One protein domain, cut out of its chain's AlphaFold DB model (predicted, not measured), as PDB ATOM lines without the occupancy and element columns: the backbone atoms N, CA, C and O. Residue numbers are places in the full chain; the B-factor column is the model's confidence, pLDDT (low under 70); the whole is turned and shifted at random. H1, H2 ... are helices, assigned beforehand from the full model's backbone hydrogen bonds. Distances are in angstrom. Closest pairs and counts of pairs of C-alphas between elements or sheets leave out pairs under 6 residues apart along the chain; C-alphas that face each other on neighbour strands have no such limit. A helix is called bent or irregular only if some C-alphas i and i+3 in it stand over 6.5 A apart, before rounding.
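Overview. This is residues 2 to 50 of the 325 residues of an uncharacterized protein of Tribolium castaneum (UniProt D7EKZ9). Two longer helices, H3 and H4, follow each other and meet near their ends in an open corner, while the first stretch of the printed part, with two short helices, arches over from H4 to the other end of H3. The short H1 packs on H4, and H2 sits farther along the arch; the contacts are few, and residues 20 to 27, of which 22 to 27 belong to H3, stick out at one end. The printed part has 49 residues with four named helices in the order H1, H2, H3, H4 and no named strand, and its class is all helix. It is only just loose, close to compact, with a radius of gyration of the C-alphas of 11.9 A, and it is elongated, spanning 37 by 22 by 15 A.

Arrangement. H1, residues 2 to 6, touches H4, residues 36 to 49; their closest C-alphas, those of Pro 2 and Tyr 41, are 5.5 A apart. H1 is close to but not clearly touching H2, residues 14 to 17, with the closest C-alphas, those of Lys 4 and Val 16, 7.5 A apart. H2 and H4 are apart. H2 is also apart from H3, residues 22 to 33, although a tight link of four residues joins them. H1 and H3 are apart. H3 and H4 are close but not clearly touching; their closest C-alphas, those of His 32 and His 38, are 6.6 A apart. Their lines stand at a steep tilt of 66 degrees, and they run the same way. Every O i to N i+4 pair is within hydrogen-bond range in H1 and H4, against 6 of 8 in H3; H2 is too short for such a pair, and its one O i to N i+3 pair is not within range.

Along the chain. H1 begins at C-alpha 2, at (269.192, 270.082, 238.308), and ends at Phe 6. After a short link of seven residues, H2 runs from Leu 14 to Thr 17. H3 begins at C-alpha 22, at (287.548, 261.249, 246.296), and is 16.6 A long from first to last C-alpha. It is irregular, with C-alphas 23 and 26 lying 7.9 A apart, and its line is a rough one. A tight link of two residues follows, and H4, the longest helix, measures 19.6 A and ends at C-alpha 49, at (259.359, 268.040, 233.827).

Size, cuts and confidence. The two C-alphas farthest apart are those of Lys 23 and Asn 50, at 37.2 A, while the first and last printed C-alphas, those of Pro 2 and Asn 50, are 14.4 A apart. Without the stretch that stands free, residues 20 to 27, the body spans 32 by 21 by 13 A. The printed part has no cut and no long link. The mean pLDDT of the printed part is 75.1; residues 8 to 18 and 48 to 50 are under 70.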
ATOM      1  N   PRO A   2     270.019 268.916 237.954       73.25
ATOM      2  CA  PRO A   2     269.192 270.082 238.308       73.25
ATOM      3  C   PRO A   2     269.968 271.241 238.942       73.25
ATOM      4  O   PRO A   2     269.843 272.387 238.521       73.25
ATOM      5  N   CYS A   3     270.855 270.924 239.888       76.81
ATOM      6  CA  CYS A   3     271.644 271.913 240.620       76.81
ATOM      7  C   CYS A   3     272.623 272.694 239.734       76.81
ATOM      8  O   CYS A   3     272.908 273.846 240.019       76.81
ATOM      9  N   LYS A   4     273.106 272.100 238.635       73.50
ATOM     10  CA  LYS A   4     273.980 272.789 237.671       73.50
ATOM     11  C   LYS A   4     273.192 273.706 236.732       73.50
ATOM     12  O   LYS A   4     273.717 274.717 236.292       73.50
ATOM     13  N   LEU A   5     271.946 273.346 236.419       71.25
ATOM     14  CA  LEU A   5     271.094 274.080 235.475       71.25
ATOM     15  C   LEU A   5     270.389 275.285 236.110       71.25
ATOM     16  O   LEU A   5     270.077 276.241 235.407       71.25
ATOM     17  N   PHE A   6     270.106 275.230 237.414       74.75
ATOM     18  CA  PHE A   6     269.304 276.244 238.109       74.75
ATOM     19  C   PHE A   6     270.052 277.018 239.198       74.75
ATOM     20  O   PHE A   6     269.462 277.920 239.794       74.75
ATOM     21  N   SER A   7     271.330 276.706 239.442       74.69
ATOM     22  CA  SER A   7     272.164 277.497 240.348       74.69
ATOM     23  C   SER A   7     272.260 278.944 239.853       74.69
ATOM     24  O   SER A   7     272.527 279.204 238.680       74.69
ATOM     25  N   ARG A   8     271.988 279.885 240.761       64.00
ATOM     26  CA  ARG A   8     272.089 281.339 240.541       64.00
ATOM     27  C   ARG A   8     273.161 281.988 241.418       64.00
ATOM     28  O   ARG A   8     273.288 283.207 241.422       64.00
ATOM     29  N   THR A   9     273.887 281.194 242.199       60.38
ATOM     30  CA  THR A   9     274.875 281.676 243.160       60.38
ATOM     31  C   THR A   9     276.224 281.903 242.481       60.38
ATOM     32  O   THR A   9     276.735 281.041 241.772       60.38
ATOM     33  N   SER A  10     276.822 283.072 242.722       55.06
ATOM     34  CA  SER A  10     278.166 283.446 242.251       55.06
ATOM     35  C   SER A  10     279.295 282.658 242.933       55.06
ATOM     36  O   SER A  10     280.453 282.784 242.549       55.06
ATOM     37  N   SER A  11     278.967 281.862 243.955       56.06
ATOM     38  CA  SER A  11     279.848 280.915 244.632       56.06
ATOM     39  C   SER A  11     279.628 279.511 244.047       56.06
ATOM     40  O   SER A  11     278.669 278.826 244.414       56.06
ATOM     41  N   PRO A  12     280.478 279.062 243.108       57.41
ATOM     42  CA  PRO A  12     280.316 277.755 242.494       57.41
ATOM     43  C   PRO A  12     280.565 276.655 243.535       57.41
ATOM     44  O   PRO A  12     281.531 276.703 244.297       57.41
ATOM     45  N   SER A  13     279.678 275.657 243.593       63.22
ATOM     46  CA  SER A  13     279.867 274.521 244.498       63.22
ATOM     47  C   SER A  13     281.122 273.728 244.105       63.22
ATOM     48  O   SER A  13     281.515 273.712 242.938       63.22
ATOM     49  N   LEU A  14     281.733 273.012 245.058       62.38
ATOM     50  CA  LEU A  14     282.903 272.148 244.806       62.38
ATOM     51  C   LEU A  14     282.651 271.109 243.689       62.38
ATOM     52  O   LEU A  14     283.580 270.658 243.027       62.38
ATOM     53  N   PHE A  15     281.388 270.764 243.424       62.94
ATOM     54  CA  PHE A  15     280.982 269.878 242.326       62.94
ATOM     55  C   PHE A  15     280.976 270.551 240.940       62.94
ATOM     56  O   PHE A  15     280.847 269.869 239.925       62.94
ATOM     57  N   VAL A  16     281.094 271.879 240.887       60.72
ATOM     58  CA  VAL A  16     281.179 272.683 239.659       60.72
ATOM     59  C   VAL A  16     282.620 273.122 239.390       60.72
ATOM     60  O   VAL A  16     283.038 273.093 238.235       60.72
ATOM     61  N   THR A  17     283.392 273.478 240.425       64.56
ATOM     62  CA  THR A  17     284.805 273.900 240.292       64.56
ATOM     63  C   THR A  17     285.818 272.761 240.315       64.56
ATOM     64  O   THR A  17     286.975 272.981 239.972       64.56
ATOM     65  N   GLY A  18     285.405 271.560 240.718       63.47
ATOM     66  CA  GLY A  18     286.273 270.392 240.824       63.47
ATOM     67  C   GLY A  18     286.442 269.928 242.269       63.47
ATOM     68  O   GLY A  18     286.614 270.724 243.191       63.47
ATOM     69  N   PHE A  19     286.391 268.608 242.442       78.19
ATOM     70  CA  PHE A  19     286.470 267.923 243.726       78.19
ATOM     71  C   PHE A  19     287.675 266.976 243.716       78.19
ATOM     72  O   PHE A  19     287.850 266.207 242.771       78.19
ATOM     73  N   ASN A  20     288.526 267.058 244.738       76.62
ATOM     74  CA  ASN A  20     289.801 266.335 244.814       76.62
ATOM     75  C   ASN A  20     289.874 265.312 245.965       76.62
ATOM     76  O   ASN A  20     290.757 264.458 245.946       76.62
ATOM     77  N   ASP A  21     288.934 265.328 246.915       80.56
ATOM     78  CA  ASP A  21     288.890 264.388 248.044       80.56
ATOM     79  C   ASP A  21     287.983 263.175 247.772       80.56
ATOM     80  O   ASP A  21     286.968 262.931 248.430       80.56
ATOM     81  N   TRP A  22     288.348 262.389 246.758       78.50
ATOM     82  CA  TRP A  22     287.548 261.249 246.296       78.50
ATOM     83  C   TRP A  22     287.332 260.162 247.357       78.50
ATOM     84  O   TRP A  22     286.323 259.460 247.306       78.50
ATOM     85  N   LYS A  23     288.224 260.053 248.353       84.38
ATOM     86  CA  LYS A  23     288.081 259.095 249.464       84.38
ATOM     87  C   LYS A  23     286.847 259.398 250.324       84.38
ATOM     88  O   LYS A  23     286.173 258.470 250.765       84.38
ATOM     89  N   ASN A  24     286.495 260.675 250.477       84.25
ATOM     90  CA  ASN A  24     285.334 261.125 251.254       84.25
ATOM     91  C   ASN A  24     284.162 261.597 250.378       84.25
ATOM     92  O   ASN A  24     283.234 262.244 250.868       84.25
ATOM     93  N   ALA A  25     284.164 261.259 249.083       79.81
ATOM     94  CA  ALA A  25     283.133 261.690 248.137       79.81
ATOM     95  C   ALA A  25     281.713 261.334 248.602       79.81
ATOM     96  O   ALA A  25     280.805 262.153 248.494       79.81
ATOM     97  N   HIS A  26     281.527 260.140 249.169       82.62
ATOM     98  CA  HIS A  26     280.223 259.659 249.632       82.62
ATOM     99  C   HIS A  26     279.606 260.545 250.730       82.62
ATOM    100  O   HIS A  26     278.398 260.772 250.724       82.62
ATOM    101  N   ILE A  27     280.426 261.099 251.631       84.31
ATOM    102  CA  ILE A  27     279.977 262.012 252.692       84.31
ATOM    103  C   ILE A  27     279.487 263.317 252.066       84.31
ATOM    104  O   ILE A  27     278.366 263.753 252.319       84.31
ATOM    105  N   ARG A  28     280.297 263.901 251.175       79.19
ATOM    106  CA  ARG A  28     279.984 265.178 250.518       79.19
ATOM    107  C   ARG A  28     278.794 265.084 249.564       79.19
ATOM    108  O   ARG A  28     278.044 266.047 249.437       79.19
ATOM    109  N   ILE A  29     278.600 263.941 248.905       81.50
ATOM    110  CA  ILE A  29     277.408 263.675 248.087       81.50
ATOM    111  C   ILE A  29     276.165 263.619 248.979       81.50
ATOM    112  O   ILE A  29     275.189 264.298 248.684       81.50
ATOM    113  N   ASN A  30     276.221 262.894 250.099       84.00
ATOM    114  CA  ASN A  30     275.102 262.785 251.039       84.00
ATOM    115  C   ASN A  30     274.720 264.144 251.659       84.00
ATOM    116  O   ASN A  30     273.541 264.461 251.804       84.00
ATOM    117  N   GLU A  31     275.706 264.983 251.990       81.69
ATOM    118  CA  GLU A  31     275.474 266.367 252.429       81.69
ATOM    119  C   GLU A  31     274.821 267.217 251.329       81.69
ATOM    120  O   GLU A  31     273.877 267.961 251.598       81.69
ATOM    121  N   HIS A  32     275.282 267.085 250.080       83.38
ATOM    122  CA  HIS A  32     274.711 267.805 248.942       83.38
ATOM    123  C   HIS A  32     273.269 267.380 248.644       83.38
ATOM    124  O   HIS A  32     272.417 268.245 248.461       83.38
ATOM    125  N   GLU A  33     272.973 266.081 248.624       81.75
ATOM    126  CA  GLU A  33     271.624 265.554 248.375       81.75
ATOM    127  C   GLU A  33     270.615 266.024 249.429       81.75
ATOM    128  O   GLU A  33     269.456 266.284 249.106       81.75
ATOM    129  N   LYS A  34     271.066 266.210 250.675       84.38
ATOM    130  CA  LYS A  34     270.251 266.738 251.780       84.38
ATOM    131  C   LYS A  34     270.178 268.263 251.823       84.38
ATOM    132  O   LYS A  34     269.415 268.809 252.620       84.38
ATOM    133  N   SER A  35     270.957 268.963 251.001       83.88
ATOM    134  CA  SER A  35     270.968 270.424 250.999       83.88
ATOM    135  C   SER A  35     269.629 270.994 250.525       83.88
ATOM    136  O   SER A  35     268.967 270.470 249.622       83.88
ATOM    137  N   GLN A  36     269.229 272.118 251.120       82.19
ATOM    138  CA  GLN A  36     267.984 272.800 250.767       82.19
ATOM    139  C   GLN A  36     267.991 273.273 249.306       82.19
ATOM    140  O   GLN A  36     266.972 273.186 248.621       82.19
ATOM    141  N   GLU A  37     269.152 273.700 248.810       79.94
ATOM    142  CA  GLU A  37     269.370 274.115 247.423       79.94
ATOM    143  C   GLU A  37     269.153 272.950 246.450       79.94
ATOM    144  O   GLU A  37     268.427 273.091 245.464       79.94
ATOM    145  N   HIS A  38     269.718 271.771 246.743       82.75
ATOM    146  CA  HIS A  38     269.496 270.569 245.942       82.75
ATOM    147  C   HIS A  38     268.010 270.215 245.878       82.75
ATOM    148  O   HIS A  38     267.465 270.053 244.786       82.75
ATOM    149  N   CYS A  39     267.336 270.172 247.028       81.94
ATOM    150  CA  CYS A  39     265.904 269.898 247.102       81.94
ATOM    151  C   CYS A  39     265.073 270.905 246.289       81.94
ATOM    152  O   CYS A  39     264.175 270.506 245.548       81.94
ATOM    153  N   GLN A  40     265.387 272.202 246.368       83.69
ATOM    154  CA  GLN A  40     264.692 273.249 245.613       83.69
ATOM    155  C   GLN A  40     264.906 273.122 244.100       83.69
ATOM    156  O   GLN A  40     263.942 273.186 243.335       83.69
ATOM    157  N   TYR A  41     266.142 272.898 243.649       84.56
ATOM    158  CA  TYR A  41     266.441 272.749 242.222       84.56
ATOM    159  C   TYR A  41     265.877 271.459 241.640       84.56
ATOM    160  O   TYR A  41     265.379 271.463 240.514       84.56
ATOM    161  N   THR A  42     265.911 270.368 242.402       82.31
ATOM    162  CA  THR A  42     265.282 269.102 242.021       82.31
ATOM    163  C   THR A  42     263.765 269.259 241.942       82.31
ATOM    164  O   THR A  42     263.170 268.821 240.960       82.31
ATOM    165  N   LYS A  43     263.139 269.984 242.879       82.38
ATOM    166  CA  LYS A  43     261.710 270.317 242.812       82.38
ATOM    167  C   LYS A  43     261.374 271.163 241.579       82.38
ATOM    168  O   LYS A  43     260.508 270.772 240.809       82.38
ATOM    169  N   MET A  44     262.129 272.229 241.302       78.94
ATOM    170  CA  MET A  44     261.976 273.026 240.072       78.94
ATOM    171  C   MET A  44     262.162 272.200 238.793       78.94
ATOM    172  O   MET A  44     261.490 272.456 237.795       78.94
ATOM    173  N   PHE A  45     263.080 271.231 238.792       81.06
ATOM    174  CA  PHE A  45     263.282 270.332 237.656       81.06
ATOM    175  C   PHE A  45     262.088 269.404 237.447       81.06
ATOM    176  O   PHE A  45     261.651 269.243 236.314       81.06
ATOM    177  N   ILE A  46     261.544 268.832 238.524       78.38
ATOM    178  CA  ILE A  46     260.347 267.983 238.485       78.38
ATOM    179  C   ILE A  46     259.132 268.804 238.033       78.38
ATOM    180  O   ILE A  46     258.433 268.397 237.107       78.38
ATOM    181  N   ASP A  47     258.945 270.003 238.586       75.25
ATOM    182  CA  ASP A  47     257.864 270.916 238.206       75.25
ATOM    183  C   ASP A  47     257.966 271.321 236.726       75.25
ATOM    184  O   ASP A  47     256.958 271.375 236.027       75.25
ATOM    185  N   ARG A  48     259.184 271.526 236.202       69.94
ATOM    186  CA  ARG A  48     259.440 271.765 234.767       69.94
ATOM    187  C   ARG A  48     259.415 270.502 233.908       69.94
ATOM    188  O   ARG A  48     259.319 270.599 232.685       69.94
ATOM    189  N   SER A  49     259.523 269.323 234.511       67.88
ATOM    190  CA  SER A  49     259.359 268.040 233.827       67.88
ATOM    191  C   SER A  49     257.883 267.740 233.567       67.88
ATOM    192  O   SER A  49     257.588 266.991 232.633       67.88
ATOM    193  N   ASN A  50     256.963 268.349 234.323       67.19
ATOM    194  CA  ASN A  50     255.534 268.253 234.050       67.19
ATOM    195  C   ASN A  50     255.196 268.808 232.657       67.19
ATOM    196  O   ASN A  50     255.736 269.812 232.195       67.19
TER     197      ASN A  50